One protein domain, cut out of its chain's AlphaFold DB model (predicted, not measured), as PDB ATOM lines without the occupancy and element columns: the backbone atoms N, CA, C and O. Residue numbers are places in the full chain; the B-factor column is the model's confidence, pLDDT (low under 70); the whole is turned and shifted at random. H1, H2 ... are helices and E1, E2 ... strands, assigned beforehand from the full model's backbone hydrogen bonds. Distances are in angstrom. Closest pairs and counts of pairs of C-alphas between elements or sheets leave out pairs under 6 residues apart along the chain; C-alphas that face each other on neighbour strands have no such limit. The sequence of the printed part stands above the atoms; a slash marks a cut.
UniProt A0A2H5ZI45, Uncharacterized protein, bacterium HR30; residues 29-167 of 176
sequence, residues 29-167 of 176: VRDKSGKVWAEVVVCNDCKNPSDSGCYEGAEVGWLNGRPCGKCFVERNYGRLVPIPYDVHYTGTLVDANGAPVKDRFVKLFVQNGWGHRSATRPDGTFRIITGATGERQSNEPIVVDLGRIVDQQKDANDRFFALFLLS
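AT A GLANCE: This is residues 29 to 167 of the 176 residues of an uncharacterized protein of bacterium HR30 (UniProt A0A2H5ZI45). Amid much loop, two sheets lie face to face as a sandwich: E1-E7-E3-E4 and E5-E2-E6, both mixed, with short H1 grazing the first. The 139 printed residues, mostly strand in class, run E1 H1 E2 E3 E4 E5 E6 E7, with only 55 in named elements. The whole is compact, radius of gyration of the C-alphas 15.0 A, spanning 45 by 34 by 23 A.

IN THESE COORDINATES: E1, residues 36 to 42, begins at C-alpha 36 (140.935, 82.151, 140.720). H1 is 70 to 76, E2 87 to 94 (22.8 A), E3 105 to 110, E4 115 to 119, E5 125 to 130, E6 142 to 150 (23.6 A), and E7 160 to 166, ending at (149.140, 89.529, 141.230).

HOW THE PARTS SIT: E7 is antiparallel to E1 (N 41 and O 164, 2.8 A) and parallel to E3 (N 107 and O 161, 2.8 A). E3 and E4 form a hairpin (N 106 and O 118, 2.7 A). E2 is antiparallel to E5 (N 87 and O 130, 2.8 A) and parallel to E6 (N 88 and O 142, 2.8 A). In H1 every O i to N i+4 pair is within hydrogen-bond range.

THE WHOLE: The printed part has no cut. Links E1 to H1 and E5 to E6 are long. Residues 49 to 59 and 157 to 159 have pLDDT under 70.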
ATOM      1  N   VAL A  29     142.477  85.315 136.603       96.62
ATOM      2  CA  VAL A  29     143.042  84.121 135.960       96.62
ATOM      3  C   VAL A  29     142.333  82.895 136.531       96.62
ATOM      4  O   VAL A  29     142.639  82.457 137.645       96.62
ATOM      5  N   ARG A  30     141.348  82.372 135.792       96.81
ATOM      6  CA  ARG A  30     140.493  81.257 136.230       96.81
ATOM      7  C   ARG A  30     140.836  79.959 135.519       96.81
ATOM      8  O   ARG A  30     141.036  79.952 134.308       96.81
ATOM      9  N   ASP A  31     140.844  78.862 136.263       95.06
ATOM     10  CA  ASP A  31     140.853  77.532 135.653       95.06
ATOM     11  C   ASP A  31     139.446  77.102 135.193       95.06
ATOM     12  O   ASP A  31     138.453  77.809 135.387       95.06
ATOM     13  N   LYS A  32     139.354  75.907 134.596       93.12
ATOM     14  CA  LYS A  32     138.087  75.334 134.112       93.12
ATOM     15  C   LYS A  32     137.057  75.072 135.221       93.12
ATOM     16  O   LYS A  32     135.877  74.946 134.913       93.12
ATOM     17  N   SER A  33     137.477  74.992 136.486       94.50
ATOM     18  CA  SER A  33     136.579  74.858 137.643       94.50
ATOM     19  C   SER A  33     136.059  76.208 138.153       94.50
ATOM     20  O   SER A  33     135.168  76.251 138.998       94.50
ATOM     21  N   GLY A  34     136.603  77.319 137.644       94.81
ATOM     22  CA  GLY A  34     136.268  78.681 138.057       94.81
ATOM     23  C   GLY A  34     137.126  79.221 139.205       94.81
ATOM     24  O   GLY A  34     136.954  80.389 139.581       94.81
ATOM     25  N   LYS A  35     138.066  78.424 139.734       95.56
ATOM     26  CA  LYS A  35     138.996  78.855 140.785       95.56
ATOM     27  C   LYS A  35     139.920  79.945 140.250       95.56
ATOM     28  O   LYS A  35     140.520  79.801 139.188       95.56
ATOM     29  N   VAL A  36     140.038  81.029 141.015       96.62
ATOM     30  CA  VAL A  36     140.935  82.151 140.720       96.62
ATOM     31  C   VAL A  36     142.310  81.845 141.297       96.62
ATOM     32  O   VAL A  36     142.446  81.633 142.501       96.62
ATOM     33  N   TRP A  37     143.326  81.831 140.441       95.44
ATOM     34  CA  TRP A  37     144.715  81.605 140.850       95.44
ATOM     35  C   TRP A  37     145.510  82.899 140.981       95.44
ATOM     36  O   TRP A  37     146.453  82.970 141.765       95.44
ATOM     37  N   ALA A  38     145.134  83.905 140.201       95.56
ATOM     38  CA  ALA A  38     145.802  85.191 140.117       95.56
ATOM     39  C   ALA A  38     144.851  86.229 139.519       95.56
ATOM     40  O   ALA A  38     143.766  85.893 139.035       95.56
ATOM     41  N   GLU A  39     145.296  87.474 139.485       95.06
ATOM     42  CA  GLU A  39     144.621  88.585 138.833       95.06
ATOM     43  C   GLU A  39     145.616  89.327 137.942       95.06
ATOM     44  O   GLU A  39     146.785  89.495 138.296       95.06
ATOM     45  N   VAL A  40     145.157  89.758 136.770       94.56
ATOM     46  CA  VAL A  40     145.913  90.631 135.876       94.56
ATOM     47  C   VAL A  40     145.397  92.044 136.040       94.56
ATOM     48  O   VAL A  40     144.228  92.319 135.780       94.56
ATOM     49  N   VAL A  41     146.284  92.950 136.427       91.75
ATOM     50  CA  VAL A  41     145.976  94.371 136.549       91.75
ATOM     51  C   VAL A  41     146.635  95.133 135.408       91.75
ATOM     52  O   VAL A  41     147.823  94.960 135.128       91.75
ATOM     53  N   VAL A  42     145.849  95.986 134.752       89.50
ATOM     54  CA  VAL A  42     146.323  96.939 133.747       89.50
ATOM     55  C   VAL A  42     146.495  98.283 134.441       89.50
ATOM     56  O   VAL A  42     145.524  98.859 134.911       89.50
ATOM     57  N   CYS A  43     147.731  98.762 134.530       82.62
ATOM     58  CA  CYS A  43     148.084  99.993 135.234       82.62
ATOM     59  C   CYS A  43     148.814 100.928 134.264       82.62
ATOM     60  O   CYS A  43     150.031 101.080 134.319       82.62
ATOM     61  N   ASN A  44     148.083 101.475 133.295       81.25
ATOM     62  CA  ASN A  44     148.658 102.343 132.257       81.25
ATOM     63  C   ASN A  44     147.834 103.617 132.048       81.25
ATOM     64  O   ASN A  44     148.034 104.311 131.050       81.25
ATOM     65  N   ASP A  45     146.919 103.935 132.966       77.88
ATOM     66  CA  ASP A  45     146.107 105.140 132.839       77.88
ATOM     67  C   ASP A  45     146.946 106.379 133.154       77.88
ATOM     68  O   ASP A  45     147.924 106.340 133.912       77.88
ATOM     69  N   CYS A  46     146.522 107.507 132.598       75.00
ATOM     70  CA  CYS A  46     146.917 108.819 133.078       75.00
ATOM     71  C   CYS A  46     146.259 109.141 134.429       75.00
ATOM     72  O   CYS A  46     145.136 108.716 134.708       75.00
ATOM     73  N   LYS A  47     146.915 109.983 135.243       75.62
ATOM     74  CA  LYS A  47     146.298 110.555 136.453       75.62
ATOM     75  C   LYS A  47     145.020 111.319 136.111       75.62
ATOM     76  O   LYS A  47     143.995 111.113 136.756       75.62
ATOM     77  N   ASN A  48     145.096 112.179 135.091       73.31
ATOM     78  CA  ASN A  48     143.943 112.839 134.495       73.31
ATOM     79  C   ASN A  48     143.823 112.420 133.023       73.31
ATOM     80  O   ASN A  48     144.822 112.472 132.307       73.31
ATOM     81  N   PRO A  49     142.622 112.082 132.524       66.19
ATOM     82  CA  PRO A  49     142.428 111.668 131.130       66.19
ATOM     83  C   PRO A  49     142.792 112.728 130.078       66.19
ATOM     84  O   PRO A  49     142.917 112.402 128.903       66.19
ATOM     85  N   SER A  50     142.892 113.999 130.480       68.88
ATOM     86  CA  SER A  50     143.250 115.125 129.611       68.88
ATOM     87  C   SER A  50     144.753 115.290 129.401       68.88
ATOM     88  O   SER A  50     145.157 116.063 128.534       68.88
ATOM     89  N   ASP A  51     145.571 114.636 130.221       69.69
ATOM     90  CA  ASP A  51     147.014 114.821 130.192       69.69
ATOM     91  C   ASP A  51     147.593 114.049 128.988       69.69
ATOM     92  O   ASP A  51     147.197 112.921 128.701       69.69
ATOM     93  N   SER A  52     148.517 114.663 128.246       64.00
ATOM     94  CA  SER A  52     149.286 113.989 127.194       64.00
ATOM     95  C   SER A  52     150.677 113.635 127.720       64.00
ATOM     96  O   SER A  52     151.258 114.384 128.503       64.00
ATOM     97  N   GLY A  53     151.218 112.477 127.321       60.81
ATOM     98  CA  GLY A  53     152.548 112.042 127.776       60.81
ATOM     99  C   GLY A  53     152.636 111.832 129.295       60.81
ATOM    100  O   GLY A  53     153.617 112.221 129.924       60.81
ATOM    101  N   CYS A  54     151.582 111.274 129.894       63.34
ATOM    102  CA  CYS A  54     151.453 111.106 131.337       63.34
ATOM    103  C   CYS A  54     152.527 110.173 131.907       63.34
ATOM    104  O   CYS A  54     152.421 108.966 131.729       63.34
ATOM    105  N   TYR A  55     153.479 110.744 132.653       64.19
ATOM    106  CA  TYR A  55     154.602 110.078 133.330       64.19
ATOM    107  C   TYR A  55     155.499 109.208 132.421       64.19
ATOM    108  O   TYR A  55     155.081 108.608 131.438       64.19
ATOM    109  N   GLU A  56     156.787 109.128 132.756       59.78
ATOM    110  CA  GLU A  56     157.719 108.235 132.064       59.78
ATOM    111  C   GLU A  56     157.885 106.948 132.880       59.78
ATOM    112  O   GLU A  56     158.464 106.959 133.968       59.78
ATOM    113  N   GLY A  57     157.352 105.842 132.358       57.84
ATOM    114  CA  GLY A  57     157.469 104.510 132.947       57.84
ATOM    115  C   GLY A  57     156.112 103.863 133.211       57.84
ATOM    116  O   GLY A  57     155.341 104.349 134.032       57.84
ATOM    117  N   ALA A  58     155.848 102.701 132.622       60.34
ATOM    118  CA  ALA A  58     154.637 101.917 132.840       60.34
ATOM    119  C   ALA A  58     154.602 101.254 134.230       60.34
ATOM    120  O   ALA A  58     153.596 100.688 134.648       60.34
ATOM    121  N   GLU A  59     155.694 101.367 134.993       66.56
ATOM    122  CA  GLU A  59     155.720 101.112 136.436       66.56
ATOM    123  C   GLU A  59     155.232 102.325 137.255       66.56
ATOM    124  O   GLU A  59     155.021 102.202 138.448       66.56
ATOM    125  N   VAL A  60     155.016 103.500 136.670       71.75
ATOM    126  CA  VAL A  60     154.532 104.714 137.366       71.75
ATOM    127  C   VAL A  60     153.095 105.056 136.935       71.75
ATOM    128  O   VAL A  60     152.639 106.192 137.057       71.75
ATOM    129  N   GLY A  61     152.380 104.063 136.395       75.00
ATOM    130  CA  GLY A  61     151.028 104.214 135.872       75.00
ATOM    131  C   GLY A  61     149.974 104.492 136.942       75.00
ATOM    132  O   GLY A  61     150.232 104.449 138.150       75.00
ATOM    133  N   TRP A  62     148.757 104.765 136.476       75.88
ATOM    134  CA  TRP A  62     147.586 104.978 137.320       75.88
ATOM    135  C   TRP A  62     146.508 103.931 137.043       75.88
ATOM    136  O   TRP A  62     146.460 103.313 135.978       75.88
ATOM    137  N   LEU A  63     145.670 103.712 138.054       78.56
ATOM    138  CA  LEU A  63     144.469 102.892 137.998       78.56
ATOM    139  C   LEU A  63     143.413 103.586 138.855       78.56
ATOM    140  O   LEU A  63     143.613 103.764 140.058       78.56
ATOM    141  N   ASN A  64     142.293 103.991 138.252       72.56
ATOM    142  CA  ASN A  64     141.198 104.676 138.959       72.56
ATOM    143  C   ASN A  64     141.653 105.925 139.748       72.56
ATOM    144  O   ASN A  64     141.252 106.133 140.895       72.56
ATOM    145  N   GLY A  65     142.539 106.741 139.168       70.25
ATOM    146  CA  GLY A  65     143.042 107.951 139.829       70.25
ATOM    147  C   GLY A  65     143.959 107.686 141.030       70.25
ATOM    148  O   GLY A  65     144.232 108.607 141.797       70.25
ATOM    149  N   ARG A  66     144.472 106.455 141.190       76.44
ATOM    150  CA  ARG A  66     145.499 106.096 142.181       76.44
ATOM    151  C   ARG A  66     146.786 105.630 141.500       76.44
ATOM    152  O   ARG A  66     146.692 104.958 140.471       76.44
ATOM    153  N   PRO A  67     147.969 105.941 142.061       77.94
ATOM    154  CA  PRO A  67     149.219 105.418 141.533       77.94
ATOM    155  C   PRO A  67     149.240 103.898 141.687       77.94
ATOM    156  O   PRO A  67     148.821 103.345 142.709       77.94
ATOM    157  N   CYS A  68     149.743 103.214 140.673       80.06
ATOM    158  CA  CYS A  68     149.897 101.770 140.670       80.06
ATOM    159  C   CYS A  68     151.238 101.381 140.029       80.06
ATOM    160  O   CYS A  68     152.117 102.211 139.814       80.06
ATOM    161  N   GLY A  69     151.446 100.084 139.811       84.12
ATOM    162  CA  GLY A  69     152.631  99.568 139.131       84.12
ATOM    163  C   GLY A  69     153.810  99.375 140.076       84.12
ATOM    164  O   GLY A  69     153.970  98.291 140.632       84.12
ATOM    165  N   LYS A  70     154.604 100.417 140.324       83.00
ATOM    166  CA  LYS A  70     155.807 100.385 141.169       83.00
ATOM    167  C   LYS A  70     155.449  99.941 142.573       83.00
ATOM    168  O   LYS A  70     156.081  99.049 143.122       83.00
ATOM    169  N   CYS A  71     154.357 100.476 143.105       85.38
ATOM    170  CA  CYS A  71     153.824 100.027 144.378       85.38
ATOM    171  C   CYS A  71     153.426  98.534 144.357       85.38
ATOM    172  O   CYS A  71     153.729  97.812 145.308       85.38
ATOM    173  N   PHE A  72     152.783  98.037 143.290       87.44
ATOM    174  CA  PHE A  72     152.448  96.613 143.203       87.44
ATOM    175  C   PHE A  72     153.701  95.744 143.222       87.44
ATOM    176  O   PHE A  72     153.716  94.742 143.938       87.44
ATOM    177  N   VAL A  73     154.738  96.153 142.485       84.94
ATOM    178  CA  VAL A  73     156.041  95.483 142.462       84.94
ATOM    179  C   VAL A  73     156.664  95.507 143.855       84.94
ATOM    180  O   VAL A  73     156.916  94.448 144.413       84.94
ATOM    181  N   GLU A  74     156.849  96.677 144.462       87.31
ATOM    182  CA  GLU A  74     157.552  96.829 145.742       87.31
ATOM    183  C   GLU A  74     156.844  96.118 146.901       87.31
ATOM    184  O   GLU A  74     157.485  95.428 147.694       87.31
ATOM    185  N   ARG A  75     155.513  96.233 147.006       89.19
ATOM    186  CA  ARG A  75     154.769  95.651 148.137       89.19
ATOM    187  C   ARG A  75     154.593  94.141 148.044       89.19
ATOM    188  O   ARG A  75     154.320  93.505 149.065       89.19
ATOM    189  N   ASN A  76     154.705  93.576 146.842       89.25
ATOM    190  CA  ASN A  76     154.462  92.156 146.594       89.25
ATOM    191  C   ASN A  76     155.692  91.406 146.069       89.25
ATOM    192  O   ASN A  76     155.574  90.224 145.753       89.25
ATOM    193  N   TYR A  77     156.854  92.062 146.005       89.12
ATOM    194  CA  TYR A  77     158.099  91.459 145.547       89.12
ATOM    195  C   TYR A  77     158.459  90.202 146.350       89.12
ATOM    196  O   TYR A  77     158.310  90.152 147.573       89.12
ATOM    197  N   GLY A  78     158.955  89.184 145.652       85.69
ATOM    198  CA  GLY A  78     159.384  87.914 146.235       85.69
ATOM    199  C   GLY A  78     158.239  86.951 146.559       85.69
ATOM    200  O   GLY A  78     158.505  85.832 146.998       85.69
ATOM    201  N   ARG A  79     156.974  87.328 146.320       87.38
ATOM    202  CA  ARG A  79     155.838  86.405 146.466       87.38
ATOM    203  C   ARG A  79     155.701  85.543 145.213       87.38
ATOM    204  O   ARG A  79     155.626  86.051 144.097       87.38
ATOM    205  N   LEU A  80     155.646  84.227 145.401       87.38
ATOM    206  CA  LEU A  80     155.301  83.288 144.338       87.38
ATOM    207  C   LEU A  80     153.777  83.175 144.234       87.38
ATOM    208  O   LEU A  80     153.105  82.988 145.246       87.38
ATOM    209  N   VAL A  81     153.248  83.229 143.012       90.69
ATOM    210  CA  VAL A  81     151.850  82.897 142.713       90.69
ATOM    211  C   VAL A  81     151.848  81.486 142.125       90.69
ATOM    212  O   VAL A  81     152.272  81.348 140.986       90.69
ATOM    213  N   PRO A  82     151.473  80.427 142.867       92.44
ATOM    214  CA  PRO A  82     151.659  79.044 142.426       92.44
ATOM    215  C   PRO A  82     150.533  78.608 141.479       92.44
ATOM    216  O   PRO A  82     149.580  77.946 141.888       92.44
ATOM    217  N   ILE A  83     150.629  78.988 140.207       94.62
ATOM    218  CA  ILE A  83     149.658  78.623 139.170       94.62
ATOM    219  C   ILE A  83     150.074  77.267 138.572       94.62
ATOM    220  O   ILE A  83     151.146  77.181 137.968       94.62
ATOM    221  N   PRO A  84     149.268  76.195 138.688       95.88
ATOM    222  CA  PRO A  84     149.639  74.852 138.224       95.88
ATOM    223  C   PRO A  84     149.369  74.622 136.722       95.88
ATOM    224  O   PRO A  84     149.273  73.482 136.263       95.88
ATOM    225  N   TYR A  85     149.235  75.703 135.955       96.62
ATOM    226  CA  TYR A  85     148.923  75.704 134.530       96.62
ATOM    227  C   TYR A  85     149.836  76.688 133.813       96.62
ATOM    228  O   TYR A  85     150.191  77.727 134.371       96.62
ATOM    229  N   ASP A  86     150.152  76.396 132.556       96.31
ATOM    230  CA  ASP A  86     150.658  77.434 131.667       96.31
ATOM    231  C   ASP A  86     149.534  78.464 131.437       96.31
ATOM    232  O   ASP A  86     148.356  78.104 131.335       96.31
ATOM    233  N   VAL A  87     149.873  79.751 131.369       96.94
ATOM    234  CA  VAL A  87     148.896  80.833 131.176       96.94
ATOM    235  C   VAL A  87     149.231  81.628 129.925       96.94
ATOM    236  O   VAL A  87     150.363  82.082 129.734       96.94
ATOM    237  N   HIS A  88     148.229  81.798 129.067       97.69
ATOM    238  CA  HIS A  88     148.284  82.583 127.844       97.69
ATOM    239  C   HIS A  88     147.474  83.863 128.020       97.69
ATOM    240  O   HIS A  88     146.249  83.818 128.064       97.69
ATOM    241  N   TYR A  89     148.153  85.001 128.054       97.50
ATOM    242  CA  TYR A  89     147.518  86.314 128.048       97.50
ATOM    243  C   TYR A  89     147.438  86.812 126.611       97.50
ATOM    244  O   TYR A  89     148.468  86.893 125.934       97.50
ATOM    245  N   THR A  90     146.240  87.138 126.143       97.88
ATOM    246  CA  THR A  90     146.000  87.670 124.796       97.88
ATOM    247  C   THR A  90     145.258  88.990 124.872       97.88
ATOM    248  O   THR A  90     144.488  89.214 125.797       97.88
ATOM    249  N   GLY A  91     145.468  89.865 123.897       97.44
ATOM    250  CA  GLY A  91     144.718  91.112 123.795       97.44
ATOM    251  C   GLY A  91     145.107  91.912 122.561       97.44
ATOM    252  O   GLY A  91     145.983  91.501 121.795       97.44
ATOM    253  N   THR A  92     144.470  93.068 122.401       97.88
ATOM    254  CA  THR A  92     144.725  94.015 121.309       97.88
ATOM    255  C   THR A  92     144.943  95.408 121.879       97.88
ATOM    256  O   THR A  92     144.048  95.940 122.535       97.88
ATOM    257  N   LEU A  93     146.100  96.014 121.606       94.88
ATOM    258  CA  LEU A  93     146.350  97.417 121.934       94.88
ATOM    259  C   LEU A  93     145.894  98.328 120.799       94.88
ATOM    260  O   LEU A  93     146.223  98.102 119.631       94.88
ATOM    261  N   VAL A  94     145.168  99.382 121.156       94.56
ATOM    262  CA  VAL A  94     144.752 100.454 120.250       94.56
ATOM    263  C   VAL A  94     145.058 101.824 120.831       94.56
ATOM    264  O   VAL A  94     145.188 101.966 122.039       94.56
ATOM    265  N   ASP A  95     145.172 102.836 119.986       90.44
ATOM    266  CA  ASP A  95     145.293 104.217 120.429       90.44
ATOM    267  C   ASP A  95     143.935 104.820 120.825       90.44
ATOM    268  O   ASP A  95     142.883 104.177 120.731       90.44
ATOM    269  N   ALA A  96     143.951 106.082 121.259       86.12
ATOM    270  CA  ALA A  96     142.750 106.828 121.632       86.12
ATOM    271  C   ALA A  96     141.738 106.998 120.479       86.12
ATOM    272  O   ALA A  96     140.545 107.157 120.733       86.12
ATOM    273  N   ASN A  97     142.187 106.923 119.222       90.31
ATOM    274  CA  ASN A  97     141.333 106.974 118.030       90.31
ATOM    275  C   ASN A  97     140.853 105.581 117.601       90.31
ATOM    276  O   ASN A  97     140.071 105.433 116.663       90.31
ATOM    277  N   GLY A  98     141.333 104.544 118.280       91.88
ATOM    278  CA  GLY A  98     141.020 103.165 118.009       91.88
ATOM    279  C   GLY A  98     141.850 102.500 116.911       91.88
ATOM    280  O   GLY A  98     141.517 101.368 116.535       91.88
ATOM    281  N   ALA A  99     142.910 103.139 116.423       95.75
ATOM    282  CA  ALA A  99     143.855 102.518 115.503       95.75
ATOM    283  C   ALA A  99     144.751 101.512 116.253       95.75
ATOM    284  O   ALA A  99     145.096 101.757 117.408       95.75
ATOM    285  N   PRO A 100     145.145 100.381 115.644       96.75
ATOM    286  CA  PRO A 100     146.030  99.422 116.301       96.75
ATOM    287  C   PRO A 100     147.406 100.004 116.647       96.75
ATOM    288  O   PRO A 100     148.029 100.666 115.813       96.75
ATOM    289  N   VAL A 101     147.916  99.704 117.844       94.06
ATOM    290  CA  VAL A 101     149.288 100.068 118.234       94.06
ATOM    291  C   VAL A 101     150.229  98.919 117.893       94.06
ATOM    292  O   VAL A 101     150.227  97.887 118.562       94.06
ATOM    293  N   LYS A 102     151.048  99.098 116.856       94.69
ATOM    294  CA  LYS A 102     152.053  98.121 116.407       94.69
ATOM    295  C   LYS A 102     153.404  98.301 117.107       94.69
ATOM    296  O   LYS A 102     153.717  99.402 117.553       94.69
ATOM    297  N   ASP A 103     154.203  97.234 117.148       92.69
ATOM    298  CA  ASP A 103     155.595  97.218 117.633       92.69
ATOM    299  C   ASP A 103     155.781  97.715 119.085       92.69
ATOM    300  O   ASP A 103     156.894  97.993 119.535       92.69
ATOM    301  N   ARG A 104     154.688  97.789 119.852       91.25
ATOM    302  CA  ARG A 104     154.679  98.177 121.262       91.25
ATOM    303  C   ARG A 104     155.062  96.967 122.095       91.25
ATOM    304  O   ARG A 104     154.438  95.912 121.966       91.25
ATOM    305  N   PHE A 105     156.061  97.088 122.968       92.12
ATOM    306  CA  PHE A 105     156.324  96.003 123.909       92.12
ATOM    307  C   PHE A 105     155.226  95.962 124.967       92.12
ATOM    308  O   PHE A 105     154.900  96.968 125.572       92.12
ATOM    309  N   VAL A 106     154.677  94.786 125.228       93.75
ATOM    310  CA  VAL A 106     153.804  94.504 126.364       93.75
ATOM    311  C   VAL A 106     154.619  93.703 127.362       93.75
ATOM    312  O   VAL A 106     155.158  92.649 127.010       93.75
ATOM    313  N   LYS A 107     154.744  94.200 128.590       92.88
ATOM    314  CA  LYS A 107     155.527  93.572 129.655       92.88
ATOM    315  C   LYS A 107     154.610  93.150 130.793       92.88
ATOM    316  O   LYS A 107     153.921  93.978 131.371       92.88
ATOM    317  N   LEU A 108     154.630  91.865 131.126       93.69
ATOM    318  CA  LEU A 108     153.970  91.306 132.297       93.69
ATOM    319  C   LEU A 108     154.966  91.240 133.454       93.69
ATOM    320  O   LEU A 108     155.944  90.495 133.378       93.69
ATOM    321  N   PHE A 109     154.703  91.994 134.511       91.50
ATOM    322  CA  PHE A 109     155.414  91.942 135.782       91.50
ATOM    323  C   PHE A 109     154.792  90.887 136.686       91.50
ATOM    324  O   PHE A 109     153.578  90.876 136.888       91.50
ATOM    325  N   VAL A 110     155.625  90.016 137.246       89.81
ATOM    326  CA  VAL A 110     155.198  88.955 138.158       89.81
ATOM    327  C   VAL A 110     155.752  89.246 139.550       89.81
ATOM    328  O   VAL A 110     156.880  89.719 139.699       89.81
ATOM    329  N   GLN A 111     154.966  88.955 140.589       85.12
ATOM    330  CA  GLN A 111     155.319  89.243 141.988       85.12
ATOM    331  C   GLN A 111     156.647  88.619 142.453       85.12
ATOM    332  O   GLN A 111     157.301  89.147 143.345       85.12
ATOM    333  N   ASN A 112     157.114  87.545 141.816       80.38
ATOM    334  CA  ASN A 112     158.396  86.914 142.134       80.38
ATOM    335  C   ASN A 112     159.621  87.672 141.572       80.38
ATOM    336  O   ASN A 112     160.741  87.176 141.682       80.38
ATOM    337  N   GLY A 113     159.424  88.837 140.945       75.44
ATOM    338  CA  GLY A 113     160.487  89.661 140.366       75.44
ATOM    339  C   GLY A 113     160.845  89.326 138.917       75.44
ATOM    340  O   GLY A 113     161.719  89.975 138.345       75.44
ATOM    341  N   TRP A 114     160.183  88.338 138.309       79.06
ATOM    342  CA  TRP A 114     160.370  87.998 136.899       79.06
ATOM    343  C   TRP A 114     159.457  88.848 136.012       79.06
ATOM    344  O   TRP A 114     158.407  89.335 136.437       79.06
ATOM    345  N   GLY A 115     159.860  89.021 134.754       85.88
ATOM    346  CA  GLY A 115     159.067  89.721 133.754       85.88
ATOM    347  C   GLY A 115     159.036  88.965 132.434       85.88
ATOM    348  O   GLY A 115     160.065  88.481 131.963       85.88
ATOM    349  N   HIS A 116     157.865  88.908 131.812       92.75
ATOM    350  CA  HIS A 116     157.697  88.394 130.456       92.75
ATOM    351  C   HIS A 116     157.407  89.557 129.521       92.75
ATOM    352  O   HIS A 116     156.741  90.511 129.913       92.75
ATOM    353  N   ARG A 117     157.892  89.501 128.280       92.88
ATOM    354  CA  ARG A 117     157.624  90.549 127.292       92.88
ATOM    355  C   ARG A 117     157.283  89.971 125.930       92.88
ATOM    356  O   ARG A 117     157.818  88.933 125.548       92.88
ATOM    357  N   SER A 118     156.430  90.674 125.204       95.25
ATOM    358  CA  SER A 118     156.059  90.392 123.816       95.25
ATOM    359  C   SER A 118     155.880  91.713 123.074       95.25
ATOM    360  O   SER A 118     155.686  92.733 123.723       95.25
ATOM    361  N   ALA A 119     155.972  91.727 121.749       95.19
ATOM    362  CA  ALA A 119     155.658  92.914 120.952       95.19
ATOM    363  C   ALA A 119     154.270  92.761 120.321       95.19
ATOM    364  O   ALA A 119     153.871  91.646 119.966       95.19
ATOM    365  N   THR A 120     153.536  93.862 120.178       96.75
ATOM    366  CA  THR A 120     152.294  93.862 119.405       96.75
ATOM    367  C   THR A 120     152.578  93.655 117.920       96.75
ATOM    368  O   THR A 120     153.563  94.146 117.366       96.75
ATOM    369  N   ARG A 121     151.695  92.908 117.260       98.06
ATOM    370  CA  ARG A 121     151.692  92.689 115.810       98.06
ATOM    371  C   ARG A 121     151.178  93.928 115.058       98.06
ATOM    372  O   ARG A 121     150.663  94.851 115.690       98.06
ATOM    373  N   PRO A 122     151.248  93.953 113.710       98.12
ATOM    374  CA  PRO A 122     150.703  95.057 112.913       98.12
ATOM    375  C   PRO A 122     149.213  95.355 113.150       98.12
ATOM    376  O   PRO A 122     148.783  96.487 112.966       98.12
ATOM    377  N   ASP A 123     148.434  94.358 113.575       98.00
ATOM    378  CA  ASP A 123     147.018  94.485 113.942       98.00
ATOM    379  C   ASP A 123     146.797  94.860 115.423       98.00
ATOM    380  O   ASP A 123     145.666  94.840 115.910       98.00
ATOM    381  N   GLY A 124     147.865  95.196 116.153       97.56
ATOM    382  CA  GLY A 124     147.841  95.548 117.573       97.56
ATOM    383  C   GLY A 124     147.701  94.352 118.514       97.56
ATOM    384  O   GLY A 124     147.730  94.534 119.734       97.56
ATOM    385  N   THR A 125     147.557  93.129 117.995       98.50
ATOM    386  CA  THR A 125     147.401  91.940 118.838       98.50
ATOM    387  C   THR A 125     148.707  91.571 119.525       98.50
ATOM    388  O   THR A 125     149.791  91.680 118.949       98.50
ATOM    389  N   PHE A 126     148.620  91.061 120.747       97.94
ATOM    390  CA  PHE A 126     149.756  90.493 121.462       97.94
ATOM    391  C   PHE A 126     149.388  89.171 122.131       97.94
ATOM    392  O   PHE A 126     148.222  88.852 122.373       97.94
ATOM    393  N   ARG A 127     150.424  88.386 122.433       97.88
ATOM    394  CA  ARG A 127     150.321  87.185 123.260       97.88
ATOM    395  C   ARG A 127     151.542  87.073 124.160       97.88
ATOM    396  O   ARG A 127     152.667  87.166 123.667       97.88
ATOM    397  N   ILE A 128     151.311  86.842 125.446       97.56
ATOM    398  CA  ILE A 128     152.337  86.509 126.439       97.56
ATOM    399  C   ILE A 128     152.033  85.109 126.966       97.56
ATOM    400  O   ILE A 128     150.889  84.798 127.288       97.56
ATOM    401  N   ILE A 129     153.055  84.263 127.028       96.06
ATOM    402  CA  ILE A 129     152.962  82.903 127.557       96.06
ATOM    403  C   ILE A 129     153.818  82.839 128.814       96.06
ATOM    404  O   ILE A 129     154.985  83.234 128.795       96.06
ATOM    405  N   THR A 130     153.230  82.331 129.887       93.62
ATOM    406  CA  THR A 130     153.924  82.024 131.140       93.62
ATOM    407  C   THR A 130     153.761  80.541 131.428       93.62
ATOM    408  O   THR A 130     152.695  79.981 131.182       93.62
ATOM    409  N   GLY A 131     154.831  79.894 131.882       92.94
ATOM    410  CA  GLY A 131     154.758  78.498 132.297       92.94
ATOM    411  C   GLY A 131     154.091  78.358 133.662       92.94
ATOM    412  O   GLY A 131     154.019  79.325 134.424       92.94
ATOM    413  N   ALA A 132     153.659  77.139 133.980       93.88
ATOM    414  CA  ALA A 132     153.256  76.782 135.333       93.88
ATOM    415  C   ALA A 132     154.333  77.182 136.358       93.88
ATOM    416  O   ALA A 132     155.529  76.947 136.178       93.88
ATOM    417  N   THR A 133     153.879  77.795 137.441       91.88
ATOM    418  CA  THR A 133     154.691  78.290 138.564       91.88
ATOM    419  C   THR A 133     154.483  77.460 139.833       91.88
ATOM    420  O   THR A 133     155.199  77.651 140.813       91.88
ATOM    421  N   GLY A 134     153.523  76.529 139.811       92.00
ATOM    422  CA  GLY A 134     153.340  75.460 140.794       92.00
ATOM    423  C   GLY A 134     153.487  74.065 140.171       92.00
ATOM    424  O   GLY A 134     153.893  73.922 139.017       92.00
ATOM    425  N   GLU A 135     153.130  73.028 140.930       94.94
ATOM    426  CA  GLU A 135     153.093  71.648 140.429       94.94
ATOM    427  C   GLU A 135     152.036  71.508 139.325       94.94
ATOM    428  O   GLU A 135     150.859  71.791 139.543       94.94
ATOM    429  N   ARG A 136     152.460  71.108 138.121       95.75
ATOM    430  CA  ARG A 136     151.608  71.106 136.927       95.75
ATOM    431  C   ARG A 136     150.434  70.130 137.077       95.75
ATOM    432  O   ARG A 136     150.642  68.942 137.291       95.75
ATOM    433  N   GLN A 137     149.212  70.626 136.875       93.81
ATOM    434  CA  GLN A 137     147.972  69.834 136.956       93.81
ATOM    435  C   GLN A 137     147.356  69.507 135.588       93.81
ATOM    436  O   GLN A 137     146.517  68.616 135.489       93.81
ATOM    437  N   SER A 138     147.745  70.215 134.523       92.44
ATOM    438  CA  SER A 138     147.302  69.941 133.151       92.44
ATOM    439  C   SER A 138     148.315  70.455 132.125       92.44
ATOM    440  O   SER A 138     149.120  71.339 132.421       92.44
ATOM    441  N   ASN A 139     148.245  69.912 130.909       91.25
ATOM    442  CA  ASN A 139     148.948  70.426 129.728       91.25
ATOM    443  C   ASN A 139     148.101  71.439 128.937       91.25
ATOM    444  O   ASN A 139     148.593  72.058 127.997       91.25
ATOM    445  N   GLU A 140     146.822  71.589 129.282       95.69
ATOM    446  CA  GLU A 140     145.965  72.611 128.693       95.69
ATOM    447  C   GLU A 140     146.192  73.953 129.402       95.69
ATOM    448  O   GLU A 140     146.099  74.016 130.633       95.69
ATOM    449  N   PRO A 141     146.466  75.033 128.655       96.75
ATOM    450  CA  PRO A 141     146.731  76.336 129.241       96.75
ATOM    451  C   PRO A 141     145.442  77.024 129.698       96.75
ATOM    452  O   PRO A 141     144.380  76.864 129.089       96.75
ATOM    453  N   ILE A 142     145.556  77.889 130.703       97.50
ATOM    454  CA  ILE A 142     144.543  78.916 130.964       97.50
ATOM    455  C   ILE A 142     144.713  80.016 129.913       97.50
ATOM    456  O   ILE A 142     145.806  80.560 129.755       97.50
ATOM    457  N   VAL A 143     143.643  80.366 129.202       97.19
ATOM    458  CA  VAL A 143     143.636  81.501 128.269       97.19
ATOM    459  C   VAL A 143     142.911  82.668 128.920       97.19
ATOM    460  O   VAL A 143     141.739  82.555 129.275       97.19
ATOM    461  N   VAL A 144     143.616  83.783 129.074       97.50
ATOM    462  CA  VAL A 144     143.089  85.031 129.626       97.50
ATOM    463  C   VAL A 144     142.997  86.041 128.493       97.50
ATOM    464  O   VAL A 144     144.013  86.570 128.037       97.50
ATOM    465  N   ASP A 145     141.772  86.290 128.040       96.56
ATOM    466  CA  ASP A 145     141.494  87.320 127.046       96.56
ATOM    467  C   ASP A 145     141.328  88.680 127.731       96.56
ATOM    468  O   ASP A 145     140.360  88.935 128.448       96.56
ATOM    469  N   LEU A 146     142.303  89.555 127.513       95.56
ATOM    470  CA  LEU A 146     142.301  90.932 127.989       95.56
ATOM    471  C   LEU A 146     141.494  91.844 127.052       95.56
ATOM    472  O   LEU A 146     141.323  93.027 127.345       95.56
ATOM    473  N   GLY A 147     141.002  91.334 125.922       95.06
ATOM    474  CA  GLY A 147     140.228  92.076 124.940       95.06
ATOM    475  C   GLY A 147     140.996  93.253 124.334       95.06
ATOM    476  O   GLY A 147     142.222  93.252 124.209       95.06
ATOM    477  N   ARG A 148     140.249  94.286 123.944       95.19
ATOM    478  CA  ARG A 148     140.783  95.527 123.370       95.19
ATOM    479  C   ARG A 148     141.124  96.534 124.469       95.19
ATOM    480  O   ARG A 148     140.247  96.833 125.275       95.19
ATOM    481  N   ILE A 149     142.341  97.069 124.486       92.06
ATOM    482  CA  ILE A 149     142.843  97.992 125.517       92.06
ATOM    483  C   ILE A 149     143.395  99.251 124.846       92.06
ATOM    484  O   ILE A 149     144.077  99.155 123.826       92.06
ATOM    485  N   VAL A 150     143.092 100.422 125.406       89.25
ATOM    486  CA  VAL A 150     143.590 101.702 124.892       89.25
ATOM    487  C   VAL A 150     144.953 102.001 125.518       89.25
ATOM    488  O   VAL A 150     145.055 102.120 126.735       89.25
ATOM    489  N   ASP A 151     145.993 102.134 124.697       87.62
ATOM    490  CA  ASP A 151     147.306 102.632 125.108       87.62
ATOM    491  C   ASP A 151     147.324 104.163 124.986       87.62
ATOM    492  O   ASP A 151     147.569 104.727 123.915       87.62
ATOM    493  N   GLN A 152     147.038 104.843 126.100       79.56
ATOM    494  CA  GLN A 152     147.099 106.308 126.200       79.56
ATOM    495  C   GLN A 152     148.534 106.849 126.088       79.56
ATOM    496  O   GLN A 152     148.734 108.045 125.888       79.56
ATOM    497  N   GLN A 153     149.535 105.974 126.193       76.56
ATOM    498  CA  GLN A 153     150.953 106.307 126.249       76.56
ATOM    499  C   GLN A 153     151.716 105.775 125.031       76.56
ATOM    500  O   GLN A 153     152.930 105.581 125.098       76.56
ATOM    501  N   LYS A 154     151.038 105.555 123.896       75.81
ATOM    502  CA  LYS A 154     151.665 104.976 122.695       75.81
ATOM    503  C   LYS A 154     152.909 105.742 122.216       75.81
ATOM    504  O   LYS A 154     153.803 105.137 121.634       75.81
ATOM    505  N   ASP A 155     152.938 107.056 122.458       74.94
ATOM    506  CA  ASP A 155     154.009 107.971 122.050       74.94
ATOM    507  C   ASP A 155     154.967 108.321 123.206       74.94
ATOM    508  O   ASP A 155     155.875 109.130 123.026       74.94
ATOM    509  N   ALA A 156     154.771 107.757 124.404       71.25
ATOM    510  CA  ALA A 156     155.662 107.997 125.533       71.25
ATOM    511  C   ALA A 156     157.053 107.402 125.268       71.25
ATOM    512  O   ALA A 156     157.193 106.360 124.626       71.25
ATOM    513  N   ASN A 157     158.088 108.042 125.821       67.19
ATOM    514  CA  ASN A 157     159.474 107.568 125.722       67.19
ATOM    515  C   ASN A 157     159.685 106.194 126.372       67.19
ATOM    516  O   ASN A 157     160.650 105.492 126.042       67.19
ATOM    517  N   ASP A 158     158.808 105.805 127.302       68.00
ATOM    518  CA  ASP A 158     158.855 104.466 127.859       68.00
ATOM    519  C   ASP A 158     158.461 103.425 126.814       68.00
ATOM    520  O   ASP A 158     157.542 103.610 126.020       68.00
ATOM    521  N   ARG A 159     159.174 102.302 126.809       69.38
ATOM    522  CA  ARG A 159     159.150 101.333 125.714       69.38
ATOM    523  C   ARG A 159     158.074 100.270 125.863       69.38
ATOM    524  O   ARG A 159     157.933  99.476 124.933       69.38
ATOM    525  N   PHE A 160     157.367 100.196 126.993       85.25
ATOM    526  CA  PHE A 160     156.440  99.099 127.255       85.25
ATOM    527  C   PHE A 160     155.082  99.524 127.826       85.25
ATOM    528  O   PHE A 160     154.973 100.495 128.553       85.25
ATOM    529  N   PHE A 161     154.056  98.739 127.506       89.38
ATOM    530  CA  PHE A 161     152.745  98.700 128.146       89.38
ATOM    531  C   PHE A 161     152.780  97.652 129.267       89.38
ATOM    532  O   PHE A 161     153.131  96.494 129.011       89.38
ATOM    533  N   ALA A 162     152.457  98.026 130.503       90.12
ATOM    534  CA  ALA A 162     152.629  97.159 131.666       90.12
ATOM    535  C   ALA A 162     151.364  96.377 132.042       90.12
ATOM    536  O   ALA A 162     150.268  96.911 132.182       90.12
ATOM    537  N   LEU A 163     151.537  95.089 132.290       92.94
ATOM    538  CA  LEU A 163     150.561  94.222 132.931       92.94
ATOM    539  C   LEU A 163     151.162  93.732 134.246       92.94
ATOM    540  O   LEU A 163     152.366  93.488 134.315       92.94
ATOM    541  N   PHE A 164     150.341  93.528 135.266       92.44
ATOM    542  CA  PHE A 164     150.789  93.025 136.565       92.44
ATOM    543  C   PHE A 164     150.034  91.746 136.901       92.44
ATOM    544  O   PHE A 164     148.812  91.770 136.997       92.44
ATOM    545  N   LEU A 165     150.754  90.638 137.073       94.06
ATOM    546  CA  LEU A 165     150.201  89.382 137.569       94.06
ATOM    547  C   LEU A 165     150.336  89.347 139.087       94.06
ATOM    548  O   LEU A 165     151.448  89.230 139.612       94.06
ATOM    549  N   LEU A 166     149.209  89.437 139.780       92.62
ATOM    550  CA  LEU A 166     149.140  89.529 141.230       92.62
ATOM    551  C   LEU A 166     148.412  88.319 141.813       92.62
ATOM    552  O   LEU A 166     147.502  87.769 141.197       92.62
ATOM    553  N   SER A 167     148.799  87.899 143.016       92.38
ATOM    554  CA  SER A 167     147.994  86.961 143.789       92.38
ATOM    555  C   SER A 167     146.629  87.583 144.149       92.38
ATOM    556  O   SER A 167     146.538  88.805 144.304       92.38
TER     557      SER A 167